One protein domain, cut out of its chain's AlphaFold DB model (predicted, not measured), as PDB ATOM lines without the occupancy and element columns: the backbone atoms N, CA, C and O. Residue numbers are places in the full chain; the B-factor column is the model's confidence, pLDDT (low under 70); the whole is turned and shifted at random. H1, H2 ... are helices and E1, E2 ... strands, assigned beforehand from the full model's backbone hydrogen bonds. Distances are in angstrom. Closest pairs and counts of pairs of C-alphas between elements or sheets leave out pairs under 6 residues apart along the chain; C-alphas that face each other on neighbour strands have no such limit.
ATOM      1  N   SER A 344      94.178  35.915  23.319       69.94
ATOM      2  CA  SER A 344      95.272  36.706  22.736       69.94
ATOM      3  C   SER A 344      96.366  35.773  22.199       69.94
ATOM      4  O   SER A 344      96.581  34.714  22.799       69.94
ATOM      5  N   PRO A 345      97.091  36.140  21.118       72.12
ATOM      6  CA  PRO A 345      98.211  35.336  20.629       72.12
ATOM      7  C   PRO A 345      99.188  34.993  21.752       72.12
ATOM      8  O   PRO A 345      99.603  33.850  21.875       72.12
ATOM      9  N   LEU A 346      99.461  35.944  22.657       71.38
ATOM     10  CA  LEU A 346     100.324  35.695  23.807       71.38
ATOM     11  C   LEU A 346      99.768  34.621  24.745       71.38
ATOM     12  O   LEU A 346     100.513  33.738  25.172       71.38
ATOM     13  N   LYS A 347      98.477  34.660  25.084       74.50
ATOM     14  CA  LYS A 347      97.878  33.608  25.915       74.50
ATOM     15  C   LYS A 347      97.932  32.262  25.193       74.50
ATOM     16  O   LYS A 347      98.323  31.272  25.812       74.50
ATOM     17  N   ALA A 348      97.635  32.247  23.893       78.69
ATOM     18  CA  ALA A 348      97.686  31.050  23.067       78.69
ATOM     19  C   ALA A 348      99.097  30.450  23.011       78.69
ATOM     20  O   ALA A 348      99.243  29.252  23.214       78.69
ATOM     21  N   THR A 349     100.155  31.241  22.831       81.19
ATOM     22  CA  THR A 349     101.543  30.756  22.688       81.19
ATOM     23  C   THR A 349     102.313  30.622  24.007       81.19
ATOM     24  O   THR A 349     103.519  30.372  24.007       81.19
ATOM     25  N   ARG A 350     101.647  30.721  25.168       79.06
ATOM     26  CA  ARG A 350     102.297  30.645  26.494       79.06
ATOM     27  C   ARG A 350     103.148  29.385  26.690       79.06
ATOM     28  O   ARG A 350     104.202  29.450  27.322       79.06
ATOM     29  N   LYS A 351     102.717  28.236  26.153       83.94
ATOM     30  CA  LYS A 351     103.489  26.980  26.209       83.94
ATOM     31  C   LYS A 351     104.815  27.092  25.445       83.94
ATOM     32  O   LYS A 351     105.848  26.686  25.971       83.94
ATOM     33  N   ILE A 352     104.784  27.705  24.263       83.38
ATOM     34  CA  ILE A 352     105.954  27.942  23.408       83.38
ATOM     35  C   ILE A 352     106.919  28.910  24.100       83.38
ATOM     36  O   ILE A 352     108.099  28.613  24.259       83.38
ATOM     37  N   ARG A 353     106.420  30.026  24.643       79.50
ATOM     38  CA  ARG A 353     107.278  30.963  25.387       79.50
ATOM     39  C   ARG A 353     107.880  30.364  26.648       79.50
ATOM     40  O   ARG A 353     109.036  30.632  26.953       79.50
ATOM     41  N   LYS A 354     107.153  29.506  27.368       79.50
ATOM     42  CA  LYS A 354     107.717  28.788  28.522       79.50
ATOM     43  C   LYS A 354     108.919  27.925  28.126       79.50
ATOM     44  O   LYS A 354     109.869  27.832  28.905       79.50
ATOM     45  N   ILE A 355     108.890  27.319  26.942       78.00
ATOM     46  CA  ILE A 355     110.034  26.609  26.363       78.00
ATOM     47  C   ILE A 355     111.194  27.580  26.117       78.00
ATOM     48  O   ILE A 355     112.285  27.350  26.632       78.00
ATOM     49  N   ILE A 356     110.940  28.709  25.450       74.69
ATOM     50  CA  ILE A 356     111.949  29.750  25.185       74.69
ATOM     51  C   ILE A 356     112.601  30.196  26.504       74.69
ATOM     52  O   ILE A 356     113.814  30.119  26.683       74.69
ATOM     53  N   TYR A 357     111.804  30.551  27.507       71.38
ATOM     54  CA  TYR A 357     112.289  30.910  28.840       71.38
ATOM     55  C   TYR A 357     113.158  29.842  29.498       71.38
ATOM     56  O   TYR A 357     114.131  30.157  30.179       71.38
ATOM     57  N   SER A 358     112.791  28.581  29.320       73.19
ATOM     58  CA  SER A 358     113.497  27.440  29.887       73.19
ATOM     59  C   SER A 358     114.860  27.204  29.241       73.19
ATOM     60  O   SER A 358     115.768  26.719  29.913       73.19
ATOM     61  N   ILE A 359     115.017  27.614  27.985       69.06
ATOM     62  CA  ILE A 359     116.287  27.605  27.261       69.06
ATOM     63  C   ILE A 359     117.152  28.801  27.691       69.06
ATOM     64  O   ILE A 359     118.311  28.627  28.065       69.06
ATOM     65  N   PHE A 360     116.597  30.018  27.684       65.50
ATOM     66  CA  PHE A 360     117.396  31.245  27.839       65.50
ATOM     67  C   PHE A 360     117.624  31.702  29.270       65.50
ATOM     68  O   PHE A 360     118.637  32.327  29.581       65.50
ATOM     69  N   LYS A 361     116.657  31.448  30.140       65.19
ATOM     70  CA  LYS A 361     116.689  31.868  31.535       65.19
ATOM     71  C   LYS A 361     116.216  30.694  32.395       65.19
ATOM     72  O   LYS A 361     115.160  30.795  33.021       65.19
ATOM     73  N   PRO A 362     116.929  29.552  32.384       67.88
ATOM     74  CA  PRO A 362     116.502  28.354  33.097       67.88
ATOM     75  C   PRO A 362     116.355  28.623  34.597       67.88
ATOM     76  O   PRO A 362     117.046  29.474  35.161       67.88
ATOM     77  N   ASN A 363     115.462  27.871  35.246       76.56
ATOM     78  CA  ASN A 363     115.233  27.917  36.696       76.56
ATOM     79  C   ASN A 363     114.936  29.326  37.225       76.56
ATOM     80  O   ASN A 363     115.349  29.692  38.324       76.56
ATOM     81  N   SER A 364     114.252  30.136  36.422       66.38
ATOM     82  CA  SER A 364     113.964  31.524  36.744       66.38
ATOM     83  C   SER A 364     112.475  31.769  36.862       66.38
ATOM     84  O   SER A 364     111.645  31.165  36.182       66.38
ATOM     85  N   THR A 365     112.149  32.731  37.711       73.88
ATOM     86  CA  THR A 365     110.829  33.343  37.731       73.88
ATOM     87  C   THR A 365     110.806  34.462  36.703       73.88
ATOM     88  O   THR A 365     111.698  35.318  36.660       73.88
ATOM     89  N   ILE A 366     109.804  34.409  35.837       70.75
ATOM     90  CA  ILE A 366     109.571  35.379  34.780       70.75
ATOM     91  C   ILE A 366     108.170  35.912  34.987       70.75
ATOM     92  O   ILE A 366     107.214  35.157  35.169       70.75
ATOM     93  N   THR A 367     108.073  37.228  35.005       67.56
ATOM     94  CA  THR A 367     106.794  37.904  35.067       67.56
ATOM     95  C   THR A 367     106.344  38.167  33.649       67.56
ATOM     96  O   THR A 367     107.014  38.886  32.913       67.56
ATOM     97  N   GLU A 368     105.220  37.553  33.297       68.38
ATOM     98  CA  GLU A 368     104.473  37.885  32.109       68.38
ATOM     99  C   GLU A 368     103.421  38.975  32.428       68.38
ATOM    100  O   GLU A 368     102.605  38.774  33.311       68.38
ATOM    101  N   TYR A 369     103.365  40.109  31.749       61.66
ATOM    102  CA  TYR A 369     102.358  41.136  31.827       61.66
ATOM    103  C   TYR A 369     101.518  41.049  30.551       61.66
ATOM    104  O   TYR A 369     101.942  41.374  29.459       61.66
ATOM    105  N   TYR A 370     100.317  40.519  30.619       62.16
ATOM    106  CA  TYR A 370      99.361  40.603  29.521       62.16
ATOM    107  C   TYR A 370      97.985  40.629  30.154       62.16
ATOM    108  O   TYR A 370      97.805  40.088  31.238       62.16
ATOM    109  N   ASP A 371      97.047  41.317  29.517       56.19
ATOM    110  CA  ASP A 371      95.677  41.385  30.007       56.19
ATOM    111  C   ASP A 371      94.901  40.202  29.426       56.19
ATOM    112  O   ASP A 371      94.778  40.084  28.203       56.19
ATOM    113  N   ASP A 372      94.431  39.302  30.286       61.12
ATOM    114  CA  ASP A 372      93.559  38.193  29.896       61.12
ATOM    115  C   ASP A 372      92.118  38.321  30.405       61.12
ATOM    116  O   ASP A 372      91.375  37.340  30.377       61.12
ATOM    117  N   GLY A 373      91.731  39.527  30.835       61.03
ATOM    118  CA  GLY A 373      90.425  39.840  31.408       61.03
ATOM    119  C   GLY A 373      90.364  39.695  32.931       61.03
ATOM    120  O   GLY A 373      89.560  40.380  33.560       61.03
ATOM    121  N   GLU A 374      91.229  38.875  33.539       64.00
ATOM    122  CA  GLU A 374      91.251  38.638  34.991       64.00
ATOM    123  C   GLU A 374      92.476  39.254  35.669       64.00
ATOM    124  O   GLU A 374      92.379  39.824  36.760       64.00
ATOM    125  N   LYS A 375      93.651  39.131  35.041       63.69
ATOM    126  CA  LYS A 375      94.912  39.665  35.559       63.69
ATOM    127  C   LYS A 375      95.704  40.327  34.442       63.69
ATOM    128  O   LYS A 375      95.583  39.987  33.274       63.69
ATOM    129  N   LYS A 376      96.537  41.286  34.844       64.69
ATOM    130  CA  LYS A 376      97.515  41.949  33.969       64.69
ATOM    131  C   LYS A 376      98.929  41.421  34.153       64.69
ATOM    132  O   LYS A 376      99.823  41.845  33.438       64.69
ATOM    133  N   GLN A 377      99.134  40.548  35.139       69.06
ATOM    134  CA  GLN A 377     100.431  40.022  35.537       69.06
ATOM    135  C   GLN A 377     100.292  38.536  35.886       69.06
ATOM    136  O   GLN A 377      99.445  38.135  36.686       69.06
ATOM    137  N   HIS A 378     101.150  37.722  35.292       72.50
ATOM    138  CA  HIS A 378     101.171  36.274  35.350       72.50
ATOM    139  C   HIS A 378     102.595  35.819  35.626       72.50
ATOM    140  O   HIS A 378     103.537  36.201  34.944       72.50
ATOM    141  N   THR A 379     102.774  34.956  36.614       75.88
ATOM    142  CA  THR A 379     104.094  34.403  36.906       75.88
ATOM    143  C   THR A 379     104.294  33.106  36.133       75.88
ATOM    144  O   THR A 379     103.436  32.219  36.135       75.88
ATOM    145  N   VAL A 380     105.438  32.988  35.464       76.00
ATOM    146  CA  VAL A 380     105.894  31.766  34.806       76.00
ATOM    147  C   VAL A 380     107.207  31.338  35.439       76.00
ATOM    148  O   VAL A 380     108.158  32.110  35.530       76.00
ATOM    149  N   HIS A 381     107.260  30.081  35.862       81.19
ATOM    150  CA  HIS A 381     108.491  29.458  36.322       81.19
ATOM    151  C   HIS A 381     109.062  28.611  35.191       81.19
ATOM    152  O   HIS A 381     108.419  27.659  34.726       81.19
ATOM    153  N   SER A 382     110.254  28.984  34.737       77.94
ATOM    154  CA  SER A 382     111.032  28.190  33.798       77.94
ATOM    155  C   SER A 382     111.806  27.114  34.559       77.94
ATOM    156  O   SER A 382     112.218  27.305  35.704       77.94
ATOM    157  N   LYS A 383     112.006  25.963  33.926       83.19
ATOM    158  CA  LYS A 383     112.882  24.900  34.429       83.19
ATOM    159  C   LYS A 383     113.908  24.627  33.355       83.19
ATOM    160  O   LYS A 383     113.563  24.719  32.188       83.19
ATOM    161  N   LYS A 384     115.145  24.307  33.721       79.94
ATOM    162  CA  LYS A 384     116.116  23.861  32.719       79.94
ATOM    163  C   LYS A 384     115.526  22.676  31.940       79.94
ATOM    164  O   LYS A 384     115.047  21.731  32.563       79.94
ATOM    165  N   LEU A 385     115.530  22.773  30.615       73.56
ATOM    166  CA  LEU A 385     115.177  21.674  29.720       73.56
ATOM    167  C   LEU A 385     116.458  21.075  29.142       73.56
ATOM    168  O   LEU A 385     117.457  21.784  28.983       73.56
ATOM    169  N   ASP A 386     116.413  19.779  28.862       72.56
ATOM    170  CA  ASP A 386     117.464  19.098  28.116       72.56
ATOM    171  C   ASP A 386     117.351  19.439  26.624       72.56
ATOM    172  O   ASP A 386     116.299  19.882  26.153       72.56
ATOM    173  N   ASN A 387     118.438  19.249  25.874       68.94
ATOM    174  CA  ASN A 387     118.405  19.446  24.429       68.94
ATOM    175  C   ASN A 387     117.457  18.408  23.801       68.94
ATOM    176  O   ASN A 387     117.633  17.209  24.015       68.94
ATOM    177  N   GLY A 388     116.483  18.870  23.016       73.44
ATOM    178  CA  GLY A 388     115.550  18.024  22.271       73.44
ATOM    179  C   GLY A 388     115.627  18.261  20.764       73.44
ATOM    180  O   GLY A 388     116.013  19.345  20.321       73.44
ATOM    181  N   ASP A 389     115.240  17.252  19.986       81.50
ATOM    182  CA  ASP A 389     114.967  17.396  18.555       81.50
ATOM    183  C   ASP A 389     113.574  18.012  18.311       81.50
ATOM    184  O   ASP A 389     112.807  18.276  19.243       81.50
ATOM    185  N   ILE A 390     113.225  18.257  17.046       84.44
ATOM    186  CA  ILE A 390     111.924  18.839  16.678       84.44
ATOM    187  C   ILE A 390     110.728  18.042  17.196       84.44
ATOM    188  O   ILE A 390     109.748  18.644  17.634       84.44
ATOM    189  N   TYR A 391     110.798  16.711  17.187       88.88
ATOM    190  CA  TYR A 391     109.703  15.858  17.638       88.88
ATOM    191  C   TYR A 391     109.474  16.055  19.132       88.88
ATOM    192  O   TYR A 391     108.340  16.253  19.569       88.88
ATOM    193  N   TRP A 392     110.553  16.088  19.914       86.75
ATOM    194  CA  TRP A 392     110.497  16.349  21.344       86.75
ATOM    195  C   TRP A 392     109.899  17.729  21.661       86.75
ATOM    196  O   TRP A 392     109.034  17.845  22.539       86.75
ATOM    197  N   TRP A 393     110.289  18.772  20.918       84.50
ATOM    198  CA  TRP A 393     109.732  20.120  21.093       84.50
ATOM    199  C   TRP A 393     108.242  20.180  20.750       84.50
ATOM    200  O   TRP A 393     107.457  20.723  21.529       84.50
ATOM    201  N   LEU A 394     107.827  19.577  19.634       88.69
ATOM    202  CA  LEU A 394     106.420  19.523  19.236       88.69
ATOM    203  C   LEU A 394     105.573  18.732  20.251       88.69
ATOM    204  O   LEU A 394     104.519  19.221  20.668       88.69
ATOM    205  N   LYS A 395     106.059  17.587  20.759       89.12
ATOM    206  CA  LYS A 395     105.387  16.852  21.854       89.12
ATOM    207  C   LYS A 395     105.242  17.704  23.107       89.12
ATOM    208  O   LYS A 395     104.173  17.733  23.711       89.12
ATOM    209  N   SER A 396     106.285  18.447  23.474       85.50
ATOM    210  CA  SER A 396     106.286  19.314  24.661       85.50
ATOM    211  C   SER A 396     105.269  20.461  24.577       85.50
ATOM    212  O   SER A 396     104.806  20.963  25.603       85.50
ATOM    213  N   ILE A 397     104.892  20.864  23.361       86.62
ATOM    214  CA  ILE A 397     103.859  21.877  23.096       86.62
ATOM    215  C   ILE A 397     102.447  21.253  23.056       86.62
ATOM    216  O   ILE A 397     101.452  21.958  23.259       86.62
ATOM    217  N   GLY A 398     102.356  19.926  22.921       87.38
ATOM    218  CA  GLY A 398     101.114  19.151  22.938       87.38
ATOM    219  C   GLY A 398     100.636  18.702  21.561       87.38
ATOM    220  O   GLY A 398      99.443  18.460  21.403       87.38
ATOM    221  N   PHE A 399     101.523  18.621  20.568       90.31
ATOM    222  CA  PHE A 399     101.176  18.020  19.282       90.31
ATOM    223  C   PHE A 399     101.121  16.491  19.365       90.31
ATOM    224  O   PHE A 399     101.933  15.861  20.044       90.31
ATOM    225  N   GLU A 400     100.173  15.917  18.628       89.88
ATOM    226  CA  GLU A 400     100.058  14.478  18.385       89.88
ATOM    227  C   GLU A 400     101.015  14.021  17.277       89.88
ATOM    228  O   GLU A 400     101.506  14.833  16.490       89.88
ATOM    229  N   ASP A 401     101.231  12.708  17.176       89.75
ATOM    230  CA  ASP A 401     102.171  12.116  16.217       89.75
ATOM    231  C   ASP A 401     101.800  12.408  14.743       89.75
ATOM    232  O   ASP A 401     102.669  12.383  13.876       89.75
ATOM    233  N   SER A 402     100.546  12.781  14.452       89.00
ATOM    234  CA  SER A 402     100.074  13.151  13.106       89.00
ATOM    235  C   SER A 402     100.813  14.342  12.484       89.00
ATOM    236  O   SER A 402     100.899  14.444  11.261       89.00
ATOM    237  N   ILE A 403     101.394  15.241  13.291       90.69
ATOM    238  CA  ILE A 403     102.208  16.345  12.758       90.69
ATOM    239  C   ILE A 403     103.578  15.862  12.258       90.69
ATOM    240  O   ILE A 403     104.212  16.532  11.443       90.69
ATOM    241  N   PHE A 404     104.062  14.712  12.736       92.75
ATOM    242  CA  PHE A 404     105.414  14.240  12.436       92.75
ATOM    243  C   PHE A 404     105.570  13.752  11.013       92.75
ATOM    244  O   PHE A 404     106.669  13.852  10.480       92.75
ATOM    245  N   ASP A 405     104.487  13.331  10.368       91.44
ATOM    246  CA  ASP A 405     104.508  13.008   8.946       91.44
ATOM    247  C   ASP A 405     104.970  14.219   8.125       91.44
ATOM    248  O   ASP A 405     105.854  14.102   7.279       91.44
ATOM    249  N   PHE A 406     104.481  15.421   8.447       92.56
ATOM    250  CA  PHE A 406     104.911  16.663   7.796       92.56
ATOM    251  C   PHE A 406     106.378  16.998   8.077       92.56
ATOM    252  O   PHE A 406     107.062  17.557   7.218       92.56
ATOM    253  N   VAL A 407     106.869  16.686   9.277       92.06
ATOM    254  CA  VAL A 407     108.276  16.888   9.646       92.06
ATOM    255  C   VAL A 407     109.175  15.917   8.881       92.06
ATOM    256  O   VAL A 407     110.166  16.346   8.296       92.06
ATOM    257  N   ASN A 408     108.799  14.638   8.828       93.00
ATOM    258  CA  ASN A 408     109.526  13.585   8.124       93.00
ATOM    259  C   ASN A 408     109.657  13.902   6.630       93.00
ATOM    260  O   ASN A 408     110.754  13.822   6.084       93.00
ATOM    261  N   LEU A 409     108.566  14.339   5.990       93.44
ATOM    262  CA  LEU A 409     108.586  14.742   4.581       93.44
ATOM    263  C   LEU A 409     109.581  15.886   4.324       93.44
ATOM    264  O   LEU A 409     110.326  15.843   3.347       93.44
ATOM    265  N   SER A 410     109.641  16.890   5.206       92.62
ATOM    266  CA  SER A 410     110.600  17.996   5.060       92.62
ATOM    267  C   SER A 410     112.044  17.585   5.344       92.62
ATOM    268  O   SER A 410     112.949  17.994   4.620       92.62
ATOM    269  N   MET A 411     112.276  16.735   6.348       89.69
ATOM    270  CA  MET A 411     113.603  16.173   6.637       89.69
ATOM    271  C   MET A 411     114.141  15.327   5.471       89.69
ATOM    272  O   MET A 411     115.340  15.347   5.199       89.69
ATOM    273  N   ASN A 412     113.254  14.647   4.738       92.44
ATOM    274  CA  ASN A 412     113.593  13.861   3.549       92.44
ATOM    275  C   ASN A 412     113.665  14.692   2.251       92.44
ATOM    276  O   ASN A 412     113.887  14.129   1.182       92.44
ATOM    277  N   ASN A 413     113.504  16.021   2.320       90.12
ATOM    278  CA  ASN A 413     113.424  16.932   1.166       90.12
ATOM    279  C   ASN A 413     112.261  16.645   0.192       90.12
ATOM    280  O   ASN A 413     112.292  17.078  -0.959       90.12
ATOM    281  N   GLU A 414     111.221  15.943   0.639       93.25
ATOM    282  CA  GLU A 414     110.001  15.679  -0.141       93.25
ATOM    283  C   GLU A 414     108.995  16.835  -0.037       93.25
ATOM    284  O   GLU A 414     108.102  16.981  -0.874       93.25
ATOM    285  N   LEU A 415     109.142  17.674   0.990       92.31
ATOM    286  CA  LEU A 415     108.286  18.819   1.262       92.31
ATOM    287  C   LEU A 415     109.141  20.050   1.617       92.31
ATOM    288  O   LEU A 415     110.087  19.938   2.391       92.31
ATOM    289  N   PRO A 416     108.837  21.247   1.088       92.75
ATOM    290  CA  PRO A 416     109.491  22.465   1.546       92.75
ATOM    291  C   PRO A 416     109.155  22.766   3.010       92.75
ATOM    292  O   PRO A 416     107.984  22.770   3.394       92.75
ATOM    293  N   TRP A 417     110.161  23.150   3.799       91.38
ATOM    294  CA  TRP A 417     110.002  23.456   5.227       91.38
ATOM    295  C   TRP A 417     108.906  24.481   5.544       91.38
ATOM    296  O   TRP A 417     108.241  24.360   6.573       91.38
ATOM    297  N   TRP A 418     108.652  25.452   4.659       92.25
ATOM    298  CA  TRP A 418     107.609  26.456   4.890       92.25
ATOM    299  C   TRP A 418     106.218  25.821   4.988       92.25
ATOM    300  O   TRP A 418     105.403  26.283   5.782       92.25
ATOM    301  N   LYS A 419     105.960  24.733   4.246       94.50
ATOM    302  CA  LYS A 419     104.692  23.991   4.285       94.50
ATOM    303  C   LYS A 419     104.521  23.255   5.611       94.50
ATOM    304  O   LYS A 419     103.445  23.306   6.203       94.50
ATOM    305  N   THR A 420     105.583  22.629   6.120       93.25
ATOM    306  CA  THR A 420     105.575  21.987   7.445       93.25
ATOM    307  C   THR A 420     105.351  23.005   8.556       93.25
ATOM    308  O   THR A 420     104.509  22.789   9.423       93.25
ATOM    309  N   VAL A 421     106.056  24.139   8.521       91.94
ATOM    310  CA  VAL A 421     105.886  25.198   9.528       91.94
ATOM    311  C   VAL A 421     104.483  25.800   9.453       91.94
ATOM    312  O   VAL A 421     103.856  26.000  10.492       91.94
ATOM    313  N   PHE A 422     103.950  26.018   8.248       94.00
ATOM    314  CA  PHE A 422     102.567  26.447   8.060       94.00
ATOM    315  C   PHE A 422     101.575  25.453   8.679       94.00
ATOM    316  O   PHE A 422     100.718  25.860   9.461       94.00
ATOM    317  N   ALA A 423     101.738  24.148   8.428       93.94
ATOM    318  CA  ALA A 423     100.889  23.108   9.010       93.94
ATOM    319  C   ALA A 423     100.930  23.098  10.549       93.94
ATOM    320  O   ALA A 423      99.881  23.040  11.193       93.94
ATOM    321  N   ILE A 424     102.126  23.215  11.138       92.44
ATOM    322  CA  ILE A 424     102.327  23.311  12.593       92.44
ATOM    323  C   ILE A 424     101.579  24.525  13.155       92.44
ATOM    324  O   ILE A 424     100.815  24.388  14.112       92.44
ATOM    325  N   VAL A 425     101.767  25.705  12.557       92.38
ATOM    326  CA  VAL A 425     101.138  26.951  13.020       92.38
ATOM    327  C   VAL A 425      99.618  26.869  12.907       92.38
ATOM    328  O   VAL A 425      98.928  27.151  13.884       92.38
ATOM    329  N   MET A 426      99.081  26.428  11.767       93.56
ATOM    330  CA  MET A 426      97.633  26.331  11.565       93.56
ATOM    331  C   MET A 426      96.990  25.326  12.526       93.56
ATOM    332  O   MET A 426      96.017  25.664  13.202       93.56
ATOM    333  N   LYS A 427      97.594  24.143  12.706       93.12
ATOM    334  CA  LYS A 427      97.133  23.161  13.699       93.12
ATOM    335  C   LYS A 427      97.197  23.706  15.127       93.12
ATOM    336  O   LYS A 427      96.316  23.423  15.940       93.12
ATOM    337  N   TYR A 428      98.214  24.505  15.449       91.62
ATOM    338  CA  TYR A 428      98.306  25.141  16.759       91.62
ATOM    339  C   TYR A 428      97.162  26.127  16.998       91.62
ATOM    340  O   TYR A 428      96.558  26.110  18.075       91.62
ATOM    341  N   ILE A 429      96.869  26.968  16.002       89.38
ATOM    342  CA  ILE A 429      95.784  27.950  16.061       89.38
ATOM    343  C   ILE A 429      94.445  27.230  16.225       89.38
ATOM    344  O   ILE A 429      93.726  27.552  17.167       89.38
ATOM    345  N   SER A 430      94.141  26.216  15.406       89.31
ATOM    346  CA  SER A 430      92.859  25.499  15.504       89.31
ATOM    347  C   SER A 430      92.670  24.801  16.854       89.31
ATOM    348  O   SER A 430      91.575  24.796  17.408       89.31
ATOM    349  N   THR A 431      93.752  24.283  17.444       88.56
ATOM    350  CA  THR A 431      93.697  23.598  18.745       88.56
ATOM    351  C   THR A 431      93.517  24.570  19.916       88.56
ATOM    352  O   THR A 431      92.773  24.290  20.853       88.56
ATOM    353  N   ASN A 432      94.213  25.710  19.899       85.44
ATOM    354  CA  ASN A 432      94.210  26.654  21.023       85.44
ATOM    355  C   ASN A 432      93.154  27.758  20.872       85.44
ATOM    356  O   ASN A 432      92.897  28.472  21.836       85.44
ATOM    357  N   CYS A 433      92.565  27.921  19.688       82.00
ATOM    358  CA  CYS A 433      91.521  28.893  19.368       82.00
ATOM    359  C   CYS A 433      90.470  28.251  18.442       82.00
ATOM    360  O   CYS A 433      90.359  28.642  17.284       82.00
ATOM    361  N   PRO A 434      89.671  27.289  18.935       77.69
ATOM    362  CA  PRO A 434      88.739  26.526  18.096       77.69
ATOM    363  C   PRO A 434      87.654  27.383  17.424       77.69
ATOM    364  O   PRO A 434      87.139  27.001  16.384       77.69
ATOM    365  N   ASN A 435      87.348  28.564  17.972       77.00
ATOM    366  CA  ASN A 435      86.376  29.509  17.410       77.00
ATOM    367  C   ASN A 435      87.065  30.692  16.699       77.00
ATOM    368  O   ASN A 435      86.583  31.827  16.771       77.00
ATOM    369  N   PHE A 436      88.239  30.468  16.092       80.69
ATOM    370  CA  PHE A 436      88.969  31.515  15.377       80.69
ATOM    371  C   PHE A 436      88.171  31.966  14.134       80.69
ATOM    372  O   PHE A 436      88.059  31.216  13.174       80.69
ATOM    373  N   LYS A 437      87.562  33.162  14.144       80.50
ATOM    374  CA  LYS A 437      86.707  33.635  13.042       80.50
ATOM    375  C   LYS A 437      87.572  33.914  11.831       80.50
ATOM    376  O   LYS A 437      88.660  34.467  11.977       80.50
ATOM    377  N   HIS A 438      87.062  33.552  10.657       86.50
ATOM    378  CA  HIS A 438      87.788  33.625   9.393       86.50
ATOM    379  C   HIS A 438      89.053  32.746   9.378       86.50
ATOM    380  O   HIS A 438      90.003  33.029   8.645       86.50
ATOM    381  N   TYR A 439      89.081  31.667  10.172       89.06
ATOM    382  CA  TYR A 439      90.168  30.688  10.135       89.06
ATOM    383  C   TYR A 439      90.306  30.063   8.745       89.06
ATOM    384  O   TYR A 439      91.425  29.945   8.249       89.06
ATOM    385  N   ASN A 440      89.186  29.747   8.088       90.94
ATOM    386  CA  ASN A 440      89.182  29.199   6.731       90.94
ATOM    387  C   ASN A 440      89.810  30.181   5.728       90.94
ATOM    388  O   ASN A 440      90.653  29.779   4.927       90.94
ATOM    389  N   PHE A 441      89.499  31.480   5.836       91.88
ATOM    390  CA  PHE A 441      90.169  32.526   5.050       91.88
ATOM    391  C   PHE A 441      91.678  32.532   5.284       91.88
ATOM    392  O   PHE A 441      92.445  32.485   4.326       91.88
ATOM    393  N   LEU A 442      92.119  32.553   6.548       91.88
ATOM    394  CA  LEU A 442      93.544  32.539   6.878       91.88
ATOM    395  C   LEU A 442      94.244  31.289   6.316       91.88
ATOM    396  O   LEU A 442      95.325  31.406   5.744       91.88
ATOM    397  N   LEU A 443      93.630  30.112   6.462       93.19
ATOM    398  CA  LEU A 443      94.156  28.837   5.971       93.19
ATOM    399  C   LEU A 443      94.343  28.840   4.453       93.19
ATOM    400  O   LEU A 443      95.410  28.466   3.968       93.19
ATOM    401  N   TYR A 444      93.317  29.262   3.719       93.31
ATOM    402  CA  TYR A 444      93.331  29.294   2.262       93.31
ATOM    403  C   TYR A 444      94.272  30.377   1.729       93.31
ATOM    404  O   TYR A 444      95.208  30.083   0.987       93.31
ATOM    405  N   GLU A 445      94.046  31.628   2.130       92.38
ATOM    406  CA  GLU A 445      94.682  32.783   1.501       92.38
ATOM    407  C   GLU A 445      96.189  32.789   1.753       92.38
ATOM    408  O   GLU A 445      96.982  33.019   0.842       92.38
ATOM    409  N   TRP A 446      96.610  32.457   2.977       93.06
ATOM    410  CA  TRP A 446      98.032  32.395   3.296       93.06
ATOM    411  C   TRP A 446      98.737  31.296   2.500       93.06
ATOM    412  O   TRP A 446      99.831  31.519   1.984       93.06
ATOM    413  N   TYR A 447      98.110  30.122   2.369       93.94
ATOM    414  CA  TYR A 447      98.683  29.002   1.628       93.94
ATOM    415  C   TYR A 447      98.839  29.320   0.140       93.94
ATOM    416  O   TYR A 447      99.921  29.125  -0.414       93.94
ATOM    417  N   VAL A 448      97.785  29.844  -0.490       91.81
ATOM    418  CA  VAL A 448      97.786  30.181  -1.920       91.81
ATOM    419  C   VAL A 448      98.838  31.245  -2.223       91.81
ATOM    420  O   VAL A 448      99.653  31.049  -3.124       91.81
ATOM    421  N   ILE A 449      98.904  32.317  -1.424       89.38
ATOM    422  CA  ILE A 449      99.924  33.354  -1.615       89.38
ATOM    423  C   ILE A 449     101.336  32.762  -1.479       89.38
ATOM    424  O   ILE A 449     102.203  33.051  -2.302       89.38
ATOM    425  N   CYS A 450     101.588  31.915  -0.478       91.31
ATOM    426  CA  CYS A 450     102.891  31.265  -0.319       91.31
ATOM    427  C   CYS A 450     103.253  30.362  -1.514       91.31
ATOM    428  O   CYS A 450     104.412  30.353  -1.936       91.31
ATOM    429  N   CYS A 451     102.289  29.623  -2.075       90.69
ATOM    430  CA  CYS A 451     102.489  28.768  -3.251       90.69
ATOM    431  C   CYS A 451     102.849  29.558  -4.516       90.69
ATOM    432  O   CYS A 451     103.643  29.080  -5.325       90.69
ATOM    433  N   ASP A 452     102.313  30.768  -4.666       87.62
ATOM    434  CA  ASP A 452     102.575  31.628  -5.821       87.62
ATOM    435  C   ASP A 452     103.961  32.302  -5.780       87.62
ATOM    436  O   ASP A 452     104.375  32.925  -6.761       87.62
ATOM    437  N   TYR A 453     104.713  32.208  -4.678       84.06
ATOM    438  CA  TYR A 453     106.082  32.729  -4.605       84.06
ATOM    439  C   TYR A 453     107.015  32.000  -5.598       84.06
ATOM    440  O   TYR A 453     107.040  30.769  -5.618       84.06
ATOM    441  N   PRO A 454     107.852  32.711  -6.389       79.88
ATOM    442  CA  PRO A 454     108.112  34.159  -6.388       79.88
ATOM    443  C   PRO A 454     107.277  34.980  -7.392       79.88
ATOM    444  O   PRO A 454     107.531  36.168  -7.565       79.88
ATOM    445  N   ASN A 455     106.287  34.388  -8.059       82.88
ATOM    446  CA  ASN A 455     105.550  34.975  -9.188       82.88
ATOM    447  C   ASN A 455     104.370  35.886  -8.797       82.88
ATOM    448  O   ASN A 455     103.576  36.283  -9.651       82.88
ATOM    449  N   LEU A 456     104.245  36.228  -7.517       76.75
ATOM    450  CA  LEU A 456     103.142  37.032  -6.996       76.75
ATOM    451  C   LEU A 456     103.033  38.425  -7.614       76.75
ATOM    452  O   LEU A 456     104.017  39.120  -7.887       76.75
ATOM    453  N   LYS A 457     101.784  38.883  -7.726       70.75
ATOM    454  CA  LYS A 457     101.486  40.283  -8.023       70.75
ATOM    455  C   LYS A 457     101.868  41.147  -6.825       70.75
ATOM    456  O   LYS A 457     101.515  40.849  -5.691       70.75
ATOM    457  N   ARG A 458     102.551  42.259  -7.092       70.56
ATOM    458  CA  ARG A 458     102.922  43.230  -6.060       70.56
ATOM    459  C   ARG A 458     101.740  44.125  -5.723       70.56
ATOM    460  O   ARG A 458     101.162  44.748  -6.614       70.56
ATOM    461  N   PHE A 459     101.439  44.243  -4.435       69.94
ATOM    462  CA  PHE A 459     100.398  45.130  -3.929       69.94
ATOM    463  C   PHE A 459     101.014  46.187  -3.025       69.94
ATOM    464  O   PHE A 459     101.480  45.895  -1.929       69.94
ATOM    465  N   SER A 460     100.993  47.433  -3.489       67.75
ATOM    466  CA  SER A 460     101.480  48.584  -2.723       67.75
ATOM    467  C   SER A 460     100.355  49.467  -2.182       67.75
ATOM    468  O   SER A 460     100.633  50.453  -1.510       67.75
ATOM    469  N   ASN A 461      99.093  49.172  -2.515       76.88
ATOM    470  CA  ASN A 461      97.937  49.998  -2.174       76.88
ATOM    471  C   ASN A 461      96.705  49.139  -1.858       76.88
ATOM    472  O   ASN A 461      96.544  48.046  -2.404       76.88
ATOM    473  N   ILE A 462      95.818  49.676  -1.017       79.56
ATOM    474  CA  ILE A 462      94.482  49.116  -0.790       79.56
ATOM    475  C   ILE A 462      93.542  49.560  -1.916       79.56
ATOM    476  O   ILE A 462      93.548  50.735  -2.287       79.56
ATOM    477  N   LYS A 463      92.755  48.623  -2.458       73.38
ATOM    478  CA  LYS A 463      91.806  48.853  -3.559       73.38
ATOM    479  C   LYS A 463      90.643  49.753  -3.137       73.38
ATOM    480  O   LYS A 463      90.243  50.606  -3.921       73.38
ATOM    481  N   ILE A 464      90.146  49.592  -1.908       74.56
ATOM    482  CA  ILE A 464      89.059  50.396  -1.332       74.56
ATOM    483  C   ILE A 464      89.613  51.207  -0.145       74.56
ATOM    484  O   ILE A 464      89.697  50.717   0.979       74.56
ATOM    485  N   PRO A 465      90.124  52.428  -0.384       68.69
ATOM    486  CA  PRO A 465      90.706  53.243   0.674       68.69
ATOM    487  C   PRO A 465      89.624  53.817   1.598       68.69
ATOM    488  O   PRO A 465      88.624  54.344   1.128       68.69
ATOM    489  N   GLY A 466      89.884  53.812   2.908       68.56
ATOM    490  CA  GLY A 466      89.012  54.437   3.912       68.56
ATOM    491  C   GLY A 466      88.130  53.467   4.698       68.56
ATOM    492  O   GLY A 466      87.586  53.878   5.719       68.56
ATOM    493  N   ASP A 467      88.061  52.201   4.285       80.06
ATOM    494  CA  ASP A 467      87.329  51.166   5.016       80.06
ATOM    495  C   ASP A 467      88.019  50.775   6.332       80.06
ATOM    496  O   ASP A 467      89.230  50.961   6.532       80.06
ATOM    497  N   ASP A 468      87.218  50.225   7.244       82.88
ATOM    498  CA  ASP A 468      87.698  49.623   8.482       82.88
ATOM    499  C   ASP A 468      88.412  48.302   8.175       82.88
ATOM    500  O   ASP A 468      87.816  47.351   7.676       82.88
ATOM    501  N   HIS A 469      89.704  48.239   8.486       85.94
ATOM    502  CA  HIS A 469      90.558  47.088   8.204       85.94
ATOM    503  C   HIS A 469      90.962  46.327   9.472       85.94
ATOM    504  O   HIS A 469      91.889  45.516   9.428       85.94
ATOM    505  N   ARG A 470      90.311  46.574  10.618       83.31
ATOM    506  CA  ARG A 470      90.661  45.918  11.890       83.31
ATOM    507  C   ARG A 470      90.636  44.394  11.808       83.31
ATOM    508  O   ARG A 470      91.567  43.762  12.301       83.31
ATOM    509  N   ASP A 471      89.623  43.829  11.159       81.44
ATOM    510  CA  ASP A 471      89.424  42.383  11.019       81.44
ATOM    511  C   ASP A 471      90.591  41.698  10.286       81.44
ATOM    512  O   ASP A 471      91.299  40.899  10.912       81.44
ATOM    513  N   PRO A 472      90.894  42.040   9.018       86.50
ATOM    514  CA  PRO A 472      92.007  41.415   8.305       86.50
ATOM    515  C   PRO A 472      93.369  41.710   8.940       86.50
ATOM    516  O   PRO A 472      94.244  40.846   8.952       86.50
ATOM    517  N   VAL A 473      93.565  42.901   9.516       85.81
ATOM    518  CA  VAL A 473      94.809  43.232  10.229       85.81
ATOM    519  C   VAL A 473      94.975  42.372  11.484       85.81
ATOM    520  O   VAL A 473      96.095  41.972  11.810       85.81
ATOM    521  N   HIS A 474      93.883  42.053  12.183       81.31
ATOM    522  CA  HIS A 474      93.913  41.169  13.342       81.31
ATOM    523  C   HIS A 474      94.327  39.744  12.961       81.31
ATOM    524  O   HIS A 474      95.263  39.212  13.557       81.31
ATOM    525  N   LEU A 475      93.681  39.163  11.944       84.81
ATOM    526  CA  LEU A 475      94.002  37.838  11.393       84.81
ATOM    527  C   LEU A 475      95.479  37.728  11.002       84.81
ATOM    528  O   LEU A 475      96.183  36.816  11.443       84.81
ATOM    529  N   PHE A 476      95.957  38.715  10.244       87.00
ATOM    530  CA  PHE A 476      97.346  38.817   9.810       87.00
ATOM    531  C   PHE A 476      98.318  38.852  10.998       87.00
ATOM    532  O   PHE A 476      99.259  38.059  11.081       87.00
ATOM    533  N   ASN A 477      98.059  39.741  11.962       81.81
ATOM    534  CA  ASN A 477      98.887  39.892  13.156       81.81
ATOM    535  C   ASN A 477      98.894  38.627  14.030       81.81
ATOM    536  O   ASN A 477      99.917  38.293  14.634       81.81
ATOM    537  N   TYR A 478      97.753  37.940  14.130       82.00
ATOM    538  CA  TYR A 478      97.609  36.729  14.931       82.00
ATOM    539  C   TYR A 478      98.520  35.626  14.394       82.00
ATOM    540  O   TYR A 478      99.350  35.098  15.139       82.00
ATOM    541  N   PHE A 479      98.425  35.338  13.093       86.81
ATOM    542  CA  PHE A 479      99.283  34.358  12.433       86.81
ATOM    543  C   PHE A 479     100.764  34.727  12.581       86.81
ATOM    544  O   PHE A 479     101.567  33.897  13.008       86.81
ATOM    545  N   HIS A 480     101.120  35.992  12.324       84.81
ATOM    546  CA  HIS A 480     102.487  36.494  12.488       84.81
ATOM    547  C   HIS A 480     103.034  36.276  13.898       84.81
ATOM    548  O   HIS A 480     104.171  35.837  14.046       84.81
ATOM    549  N   SER A 481     102.233  36.567  14.923       78.50
ATOM    550  CA  SER A 481     102.641  36.428  16.323       78.50
ATOM    551  C   SER A 481     102.882  34.965  16.698       78.50
ATOM    552  O   SER A 481     103.909  34.645  17.292       78.50
ATOM    553  N   VAL A 482     101.973  34.063  16.311       83.69
ATOM    554  CA  VAL A 482     102.124  32.624  16.579       83.69
ATOM    555  C   VAL A 482     103.330  32.056  15.838       83.69
ATOM    556  O   VAL A 482     104.164  31.376  16.433       83.69
ATOM    557  N   CYS A 483     103.452  32.367  14.549       85.81
ATOM    558  CA  CYS A 483     104.555  31.911  13.714       85.81
ATOM    559  C   CYS A 483     105.909  32.425  14.229       85.81
ATOM    560  O   CYS A 483     106.883  31.674  14.260       85.81
ATOM    561  N   PHE A 484     105.973  33.676  14.690       80.75
ATOM    562  CA  PHE A 484     107.178  34.250  15.277       80.75
ATOM    563  C   PHE A 484     107.670  33.460  16.499       80.75
ATOM    564  O   PHE A 484     108.836  33.063  16.518       80.75
ATOM    565  N   ASP A 485     106.783  33.167  17.459       78.88
ATOM    566  CA  ASP A 485     107.118  32.386  18.659       78.88
ATOM    567  C   ASP A 485     107.575  30.961  18.298       78.88
ATOM    568  O   ASP A 485     108.529  30.446  18.878       78.88
ATOM    569  N   PHE A 486     106.936  30.320  17.311       81.06
ATOM    570  CA  PHE A 486     107.370  29.007  16.823       81.06
ATOM    571  C   PHE A 486     108.755  29.050  16.192       81.06
ATOM    572  O   PHE A 486     109.592  28.201  16.493       81.06
ATOM    573  N   ASN A 487     109.018  30.034  15.335       77.06
ATOM    574  CA  ASN A 487     110.304  30.164  14.664       77.06
ATOM    575  C   ASN A 487     111.445  30.413  15.664       77.06
ATOM    576  O   ASN A 487     112.566  30.001  15.399       77.06
ATOM    577  N   GLU A 488     111.184  31.015  16.832       71.50
ATOM    578  CA  GLU A 488     112.187  31.120  17.909       71.50
ATOM    579  C   GLU A 488     112.592  29.787  18.551       71.50
ATOM    580  O   GLU A 488     113.651  29.692  19.169       71.50
ATOM    581  N   VAL A 489     111.764  28.752  18.420       69.88
ATOM    582  CA  VAL A 489     112.090  27.393  18.875       69.88
ATOM    583  C   VAL A 489     112.620  26.559  17.708       69.88
ATOM    584  O   VAL A 489     113.656  25.910  17.824       69.88
ATOM    585  N   LEU A 490     111.931  26.599  16.565       68.25
ATOM    586  CA  LEU A 490     112.200  25.744  15.409       68.25
ATOM    587  C   LEU A 490     113.485  26.134  14.668       68.25
ATOM    588  O   LEU A 490     114.368  25.302  14.506       68.25
ATOM    589  N   ILE A 491     113.636  27.390  14.246       58.88
ATOM    590  CA  ILE A 491     114.843  27.840  13.523       58.88
ATOM    591  C   ILE A 491     116.056  27.745  14.438       58.88
ATOM    592  O   ILE A 491     117.140  27.308  14.053       58.88
ATOM    593  N   ASP A 492     115.844  28.142  15.685       58.81
ATOM    594  CA  ASP A 492     116.956  28.508  16.527       58.81
ATOM    595  C   ASP A 492     117.514  27.345  17.354       58.81
ATOM    596  O   ASP A 492     118.670  27.397  17.772       58.81
ATOM    597  N   TYR A 493     116.724  26.287  17.555       62.56
ATOM    598  CA  TYR A 493     117.118  25.137  18.371       62.56
ATOM    599  C   TYR A 493     117.094  23.801  17.619       62.56
ATOM    600  O   TYR A 493     117.829  22.885  17.981       62.56
ATOM    601  N   VAL A 494     116.295  23.680  16.553       67.50
ATOM    602  CA  VAL A 494     116.274  22.476  15.698       67.50
ATOM    603  C   VAL A 494     117.312  22.567  14.569       67.50
ATOM    604  O   VAL A 494     117.632  21.551  13.958       67.50
ATOM    605  N   ASN A 495     117.896  23.747  14.324       65.69
ATOM    606  CA  ASN A 495     118.857  23.992  13.240       65.69
ATOM    607  C   ASN A 495     118.252  23.779  11.838       65.69
ATOM    608  O   ASN A 495     118.879  23.216  10.940       65.69
ATOM    609  N   ILE A 496     117.004  24.216  11.651       72.94
ATOM    610  CA  ILE A 496     116.372  24.252  10.327       72.94
ATOM    611  C   ILE A 496     116.902  25.468   9.569       72.94
ATOM    612  O   ILE A 496     117.017  26.558  10.136       72.94
ATOM    613  N   SER A 497     117.190  25.284   8.275       77.81
ATOM    614  CA  SER A 497     117.630  26.387   7.424       77.81
ATOM    615  C   SER A 497     116.600  27.526   7.427       77.81
ATOM    616  O   SER A 497     115.419  27.275   7.190       77.81
ATOM    617  N   PRO A 498     117.041  28.776   7.607       78.25
ATOM    618  CA  PRO A 498     116.180  29.955   7.621       78.25
ATOM    619  C   PRO A 498     115.416  30.241   6.320       78.25
ATOM    620  O   PRO A 498     114.429  30.974   6.296       78.25
ATOM    621  N   ASP A 499     115.853  29.659   5.202       83.69
ATOM    622  CA  ASP A 499     115.357  29.999   3.866       83.69
ATOM    623  C   ASP A 499     113.849  29.839   3.673       83.69
ATOM    624  O   ASP A 499     113.272  30.506   2.810       83.69
ATOM    625  N   TYR A 500     113.198  29.007   4.486       86.56
ATOM    626  CA  TYR A 500     111.751  28.854   4.446       86.56
ATOM    627  C   TYR A 500     110.991  30.107   4.907       86.56
ATOM    628  O   TYR A 500     109.821  30.254   4.547       86.56
ATOM    629  N   LEU A 501     111.615  31.011   5.678       85.50
ATOM    630  CA  LEU A 501     110.971  32.255   6.104       85.50
ATOM    631  C   LEU A 501     110.577  33.113   4.912       85.50
ATOM    632  O   LEU A 501     109.554  33.783   4.967       85.50
ATOM    633  N   ILE A 502     111.344  33.082   3.823       86.56
ATOM    634  CA  ILE A 502     111.056  33.919   2.659       86.56
ATOM    635  C   ILE A 502     109.669  33.575   2.093       86.56
ATOM    636  O   ILE A 502     108.793  34.428   2.195       86.56
ATOM    637  N   PRO A 503     109.397  32.351   1.592       89.88
ATOM    638  CA  PRO A 503     108.068  32.012   1.089       89.88
ATOM    639  C   PRO A 503     106.969  32.111   2.159       89.88
ATOM    640  O   PRO A 503     105.876  32.552   1.836       89.88
ATOM    641  N   LEU A 504     107.244  31.783   3.431       90.00
ATOM    642  CA  LEU A 504     106.232  31.798   4.501       90.00
ATOM    643  C   LEU A 504     105.704  33.202   4.850       90.00
ATOM    644  O   LEU A 504     104.603  33.349   5.384       90.00
ATOM    645  N   THR A 505     106.513  34.229   4.599       87.56
ATOM    646  CA  THR A 505     106.269  35.610   5.055       87.56
ATOM    647  C   THR A 505     105.997  36.575   3.914       87.56
ATOM    648  O   THR A 505     105.769  37.766   4.129       87.56
ATOM    649  N   VAL A 506     105.982  36.044   2.698       84.44
ATOM    650  CA  VAL A 506     105.645  36.744   1.468       84.44
ATOM    651  C   VAL A 506     104.257  37.391   1.467       84.44
ATOM    652  O   VAL A 506     104.160  38.464   0.867       84.44
ATOM    653  N   PRO A 507     103.210  36.849   2.131       87.19
ATOM    654  CA  PRO A 507     101.972  37.596   2.317       87.19
ATOM    655  C   PRO A 507     102.246  38.971   2.936       87.19
ATOM    656  O   PRO A 507     102.657  39.095   4.094       87.19
ATOM    657  N   CYS A 508     102.046  40.030   2.147       86.25
ATOM    658  CA  CYS A 508     102.143  41.396   2.638       86.25
ATOM    659  C   CYS A 508     100.784  41.845   3.183       86.25
ATOM    660  O   CYS A 508      99.729  41.458   2.672       86.25
ATOM    661  N   ILE A 509     100.799  42.698   4.209       86.94
ATOM    662  CA  ILE A 509      99.571  43.127   4.893       86.94
ATOM    663  C   ILE A 509      98.574  43.801   3.936       86.94
ATOM    664  O   ILE A 509      97.369  43.632   4.075       86.94
ATOM    665  N   TYR A 510      99.061  44.511   2.913       87.62
ATOM    666  CA  TYR A 510      98.217  45.170   1.914       87.62
ATOM    667  C   TYR A 510      97.523  44.176   0.977       87.62
ATOM    668  O   TYR A 510      96.349  44.361   0.662       87.62
ATOM    669  N   GLN A 511      98.229  43.134   0.528       87.62
ATOM    670  CA  GLN A 511      97.636  42.069  -0.282       87.62
ATOM    671  C   GLN A 511      96.589  41.314   0.533       87.62
ATOM    672  O   GLN A 511      95.449  41.211   0.099       87.62
ATOM    673  N   PHE A 512      96.953  40.876   1.738       89.38
ATOM    674  CA  PHE A 512      96.069  40.108   2.611       89.38
ATOM    675  C   PHE A 512      94.767  40.857   2.927       89.38
ATOM    676  O   PHE A 512      93.679  40.302   2.808       89.38
ATOM    677  N   VAL A 513      94.868  42.150   3.261       88.69
ATOM    678  CA  VAL A 513      93.700  43.007   3.511       88.69
ATOM    679  C   VAL A 513      92.834  43.162   2.257       88.69
ATOM    680  O   VAL A 513      91.618  43.043   2.351       88.69
ATOM    681  N   ASN A 514      93.434  43.390   1.084       88.00
ATOM    682  CA  ASN A 514      92.678  43.500  -0.166       88.00
ATOM    683  C   ASN A 514      91.893  42.225  -0.485       88.00
ATOM    684  O   ASN A 514      90.738  42.311  -0.896       88.00
ATOM    685  N   GLU A 515      92.527  41.064  -0.337       88.31
ATOM    686  CA  GLU A 515      91.892  39.782  -0.637       88.31
ATOM    687  C   GLU A 515      90.776  39.480   0.367       88.31
ATOM    688  O   GLU A 515      89.691  39.069  -0.040       88.31
ATOM    689  N   PHE A 516      90.962  39.827   1.641       88.62
ATOM    690  CA  PHE A 516      89.908  39.715   2.650       88.62
ATOM    691  C   PHE A 516      88.667  40.545   2.302       88.62
ATOM    692  O   PHE A 516      87.549  40.055   2.405       88.62
ATOM    693  N   THR A 517      88.846  41.789   1.850       83.06
ATOM    694  CA  THR A 517      87.719  42.673   1.508       83.06
ATOM    695  C   THR A 517      86.952  42.215   0.259       83.06
ATOM    696  O   THR A 517      85.779  42.543   0.106       83.06
ATOM    697  N   ILE A 518      87.595  41.485  -0.658       81.12
ATOM    698  CA  ILE A 518      86.991  41.080  -1.941       81.12
ATOM    699  C   ILE A 518      86.305  39.712  -1.857       81.12
ATOM    700  O   ILE A 518      85.360  39.450  -2.604       81.12
ATOM    701  N   GLN A 519      86.801  38.807  -1.016       80.00
ATOM    702  CA  GLN A 519      86.368  37.415  -1.036       80.00
ATOM    703  C   GLN A 519      85.040  37.205  -0.300       80.00
ATOM    704  O   GLN A 519      84.950  37.394   0.908       80.00
ATOM    705  N   SER A 520      84.019  36.748  -1.033       57.00
ATOM    706  CA  SER A 520      82.670  36.498  -0.502       57.00
ATOM    707  C   SER A 520      82.331  35.022  -0.222       57.00
ATOM    708  O   SER A 520      81.244  34.752   0.270       57.00
ATOM    709  N   ASN A 521      83.225  34.062  -0.502       71.06
ATOM    710  CA  ASN A 521      83.063  32.640  -0.149       71.06
ATOM    711  C   ASN A 521      84.421  31.916  -0.260       71.06
ATOM    712  O   ASN A 521      84.933  31.733  -1.366       71.06
ATOM    713  N   VAL A 522      85.024  31.544   0.874       86.62
ATOM    714  CA  VAL A 522      86.321  30.840   0.907       86.62
ATOM    715  C   VAL A 522      86.149  29.323   0.856       86.62
ATOM    716  O   VAL A 522      86.958  28.648   0.225       86.62
ATOM    717  N   ASP A 523      85.091  28.786   1.462       85.50
ATOM    718  CA  ASP A 523      84.891  27.341   1.614       85.50
ATOM    719  C   ASP A 523      84.848  26.614   0.261       85.50
ATOM    720  O   ASP A 523      85.575  25.646   0.060       85.50
ATOM    721  N   SER A 524      84.117  27.152  -0.721       85.56
ATOM    722  CA  SER A 524      84.092  26.588  -2.085       85.56
ATOM    723  C   SER A 524      85.466  26.565  -2.774       85.56
ATOM    724  O   SER A 524      85.751  25.682  -3.584       85.56
ATOM    725  N   LYS A 525      86.343  27.525  -2.455       89.88
ATOM    726  CA  LYS A 525      87.714  27.565  -2.981       89.88
ATOM    727  C   LYS A 525      88.621  26.572  -2.266       89.88
ATOM    728  O   LYS A 525      89.501  26.000  -2.903       89.88
ATOM    729  N   ILE A 526      88.404  26.361  -0.967       91.69
ATOM    730  CA  ILE A 526      89.076  25.309  -0.200       91.69
ATOM    731  C   ILE A 526      88.727  23.943  -0.786       91.69
ATOM    732  O   ILE A 526      89.645  23.173  -1.045       91.69
ATOM    733  N   ASP A 527      87.453  23.665  -1.070       89.88
ATOM    734  CA  ASP A 527      87.030  22.388  -1.662       89.88
ATOM    735  C   ASP A 527      87.709  22.124  -3.009       89.88
ATOM    736  O   ASP A 527      88.226  21.030  -3.256       89.88
ATOM    737  N   LEU A 528      87.761  23.147  -3.869       90.75
ATOM    738  CA  LEU A 528      88.471  23.060  -5.141       90.75
ATOM    739  C   LEU A 528      89.961  22.768  -4.914       90.75
ATOM    740  O   LEU A 528      90.500  21.833  -5.503       90.75
ATOM    741  N   LEU A 529      90.611  23.503  -4.009       93.12
ATOM    742  CA  LEU A 529      92.033  23.330  -3.727       93.12
ATOM    743  C   LEU A 529      92.355  21.966  -3.095       93.12
ATOM    744  O   LEU A 529      93.392  21.386  -3.398       93.12
ATOM    745  N   ILE A 530      91.461  21.411  -2.269       93.50
ATOM    746  CA  ILE A 530      91.574  20.042  -1.740       93.50
ATOM    747  C   ILE A 530      91.598  19.019  -2.885       93.50
ATOM    748  O   ILE A 530      92.327  18.033  -2.804       93.50
ATOM    749  N   SER A 531      90.823  19.244  -3.952       90.44
ATOM    750  CA  SER A 531      90.787  18.340  -5.110       90.44
ATOM    751  C   SER A 531      92.031  18.430  -6.005       90.44
ATOM    752  O   SER A 531      92.351  17.469  -6.706       90.44
ATOM    753  N   GLU A 532      92.744  19.558  -5.963       93.38
ATOM    754  CA  GLU A 532      93.890  19.849  -6.831       93.38
ATOM    755  C   GLU A 532      95.249  19.648  -6.134       93.38
ATOM    756  O   GLU A 532      96.236  19.303  -6.786       93.38
ATOM    757  N   ASP A 533      95.317  19.826  -4.810       93.81
ATOM    758  CA  ASP A 533      96.552  19.780  -4.026       93.81
ATOM    759  C   ASP A 533      96.463  18.754  -2.882       93.81
ATOM    760  O   ASP A 533      95.911  18.996  -1.805       93.81
ATOM    761  N   ASN A 534      97.106  17.600  -3.092       91.12
ATOM    762  CA  ASN A 534      97.181  16.512  -2.111       91.12
ATOM    763  C   ASN A 534      97.796  16.932  -0.764       91.12
ATOM    764  O   ASN A 534      97.448  16.358   0.271       91.12
ATOM    765  N   PHE A 535      98.737  17.884  -0.747       91.75
ATOM    766  CA  PHE A 535      99.283  18.395   0.511       91.75
ATOM    767  C   PHE A 535      98.215  19.197   1.250       91.75
ATOM    768  O   PHE A 535      98.017  18.991   2.448       91.75
ATOM    769  N   PHE A 536      97.521  20.086   0.540       94.38
ATOM    770  CA  PHE A 536      96.487  20.919   1.140       94.38
ATOM    771  C   PHE A 536      95.322  20.069   1.663       94.38
ATOM    772  O   PHE A 536      94.862  20.285   2.780       94.38
ATOM    773  N   ALA A 537      94.941  19.009   0.942       92.50
ATOM    774  CA  ALA A 537      93.972  18.022   1.418       92.50
ATOM    775  C   ALA A 537      94.377  17.393   2.766       92.50
ATOM    776  O   ALA A 537      93.583  17.360   3.709       92.50
ATOM    777  N   LYS A 538      95.635  16.943   2.895       92.38
ATOM    778  CA  LYS A 538      96.172  16.406   4.161       92.38
ATOM    779  C   LYS A 538      96.208  17.461   5.266       92.38
ATOM    780  O   LYS A 538      95.936  17.144   6.422       92.38
ATOM    781  N   LEU A 539      96.531  18.708   4.928       93.88
ATOM    782  CA  LEU A 539      96.506  19.820   5.872       93.88
ATOM    783  C   LEU A 539      95.086  20.068   6.400       93.88
ATOM    784  O   LEU A 539      94.906  20.155   7.612       93.88
ATOM    785  N   CYS A 540      94.080  20.125   5.524       92.69
ATOM    786  CA  CYS A 540      92.675  20.293   5.904       92.69
ATOM    787  C   CYS A 540      92.191  19.169   6.832       92.69
ATOM    788  O   CYS A 540      91.526  19.444   7.832       92.69
ATOM    789  N   GLN A 541      92.593  17.920   6.564       90.94
ATOM    790  CA  GLN A 541      92.326  16.784   7.454       90.94
ATOM    791  C   GLN A 541      92.997  16.955   8.824       90.94
ATOM    792  O   GLN A 541      92.352  16.772   9.855       90.94
ATOM    793  N   LEU A 542      94.274  17.353   8.853       91.19
ATOM    794  CA  LEU A 542      95.033  17.574  10.087       91.19
ATOM    795  C   LEU A 542      94.391  18.652  10.975       91.19
ATOM    796  O   LEU A 542      94.301  18.487  12.199       91.19
TER     797      LEU A 542
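What this domain is: This is residues 344 to 542 of the 551 residues of an uncharacterized protein of Entamoeba histolytica HM-1:IMSS-A (UniProt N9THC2). The core is a set of crossed helices: the long H7 runs obliquely across H5, which folds back and forth with H4 and H6 as two helical hairpins. H8 and H9 follow H7, H8 meeting the last residues of H6, 450 and 451, and H9 crossing H6 at its residues 441 to 446; H10 packs on H6, and H11 turns back from H10 to come close to H4 and H5. At one end of the longest axis a small two-stranded hairpin, E1 and E2, lies beside H2. The printed part has 199 residues, with eleven named helices and two named strands in the order H1 H2 E1 E2 H3 to H11; the sheet E1 - E2 is antiparallel and the class is mostly helix. The whole is compact, with a radius of gyration of the C-alphas of 17.8 A and spans of 50 by 43 by 28 A.

How they stand to each other: The strands E1, residues 365 to 368, and E2, residues 378 to 381, form a hairpin, antiparallel at 149 degrees. N 368 and O 378 are 2.7 A apart and N 366 and O 380 2.8 A, both within hydrogen-bond range. The closest C-alphas of E2 and H2, residues 350 to 360, are those of Val 380 and Lys 354, 7.2 A apart. H2 touches residues 485 to 489 of H7, residues 470 to 494, with Ile 352 and Asp 485 closest at 6.6 A between C-alphas; the tilt of 36 degrees is only just steep. H7 is the hub, touching five helices, and has a kink of 31 degrees near residue 486. Its residues 478 to 482 touch H1, residues 345 to 348, with the C-alphas of Tyr 478 and Pro 345 closest at 5.9 A. H7 only just touches H3, residues 390 to 397, with 3 pairs of C-alphas within 8 A, the closest being Val 494 and Ile 390 at 5.8 A. H7 touches H5, residues 417 to 432, at a steep tilt of 62 degrees, with the C-alphas of Cys 483 and Val 425 closest at 6.1 A. H5 forms a helical hairpin with H4, residues 401 to 411, at a shallow tilt of 17 degrees; the C-alphas of Thr 420 and Phe 406 are closest, 5.4 A apart. H5 also forms one with H6, residues 439 to 451, at 6 degrees; they only just touch, with 3 pairs of C-alphas within 8 A, Met 426 and Leu 443 closest at 7.0 A. H8, residues 498 to 505, touches H5, with the C-alphas of Tyr 500 and Trp 418 closest at 4.8 A. H9, residues 509 to 518, touches H7, with the C-alphas of Val 513 and Pro 472 closest at 5.3 A. H10, residues 523 to 532, touches H6, with the C-alphas of Ile 526 and Tyr 444 closest at 6.3 A. H11, residues 534 to 542, touches H10 only at the corner, the C-alphas of Ala 537 and Ile 530 being closest at 4.5 A. In H2, H3, H5, H9, H10 and H11 every O i to N i+4 pair is within hydrogen-bond range; the counts are 5 of 7 in H4, 8 of 9 in H6, 19 of 21 in H7 and 2 of 4 in H8, and H1 is too short for such a pair.

Where its parts are: H1 begins at C-alpha 345, (98.211, 35.336, 20.629). H7 is 34.9 A long, from (90.661, 45.918, 11.890) at C-alpha 470. H5 measures 22.6 A and H6 18.3 A. H11 ends at C-alpha 542, (95.033, 17.574, 10.087).

The domain as a whole: The C-alphas farthest apart are those of Asp 386 and Ile 464, 51.5 A. The printed part has no cut. The link from H6 to H7, residues 452 to 469, is long. The mean pLDDT of the printed part is 82.3; 30 residues are under 70, among them 367 to 377 and 489 to 495.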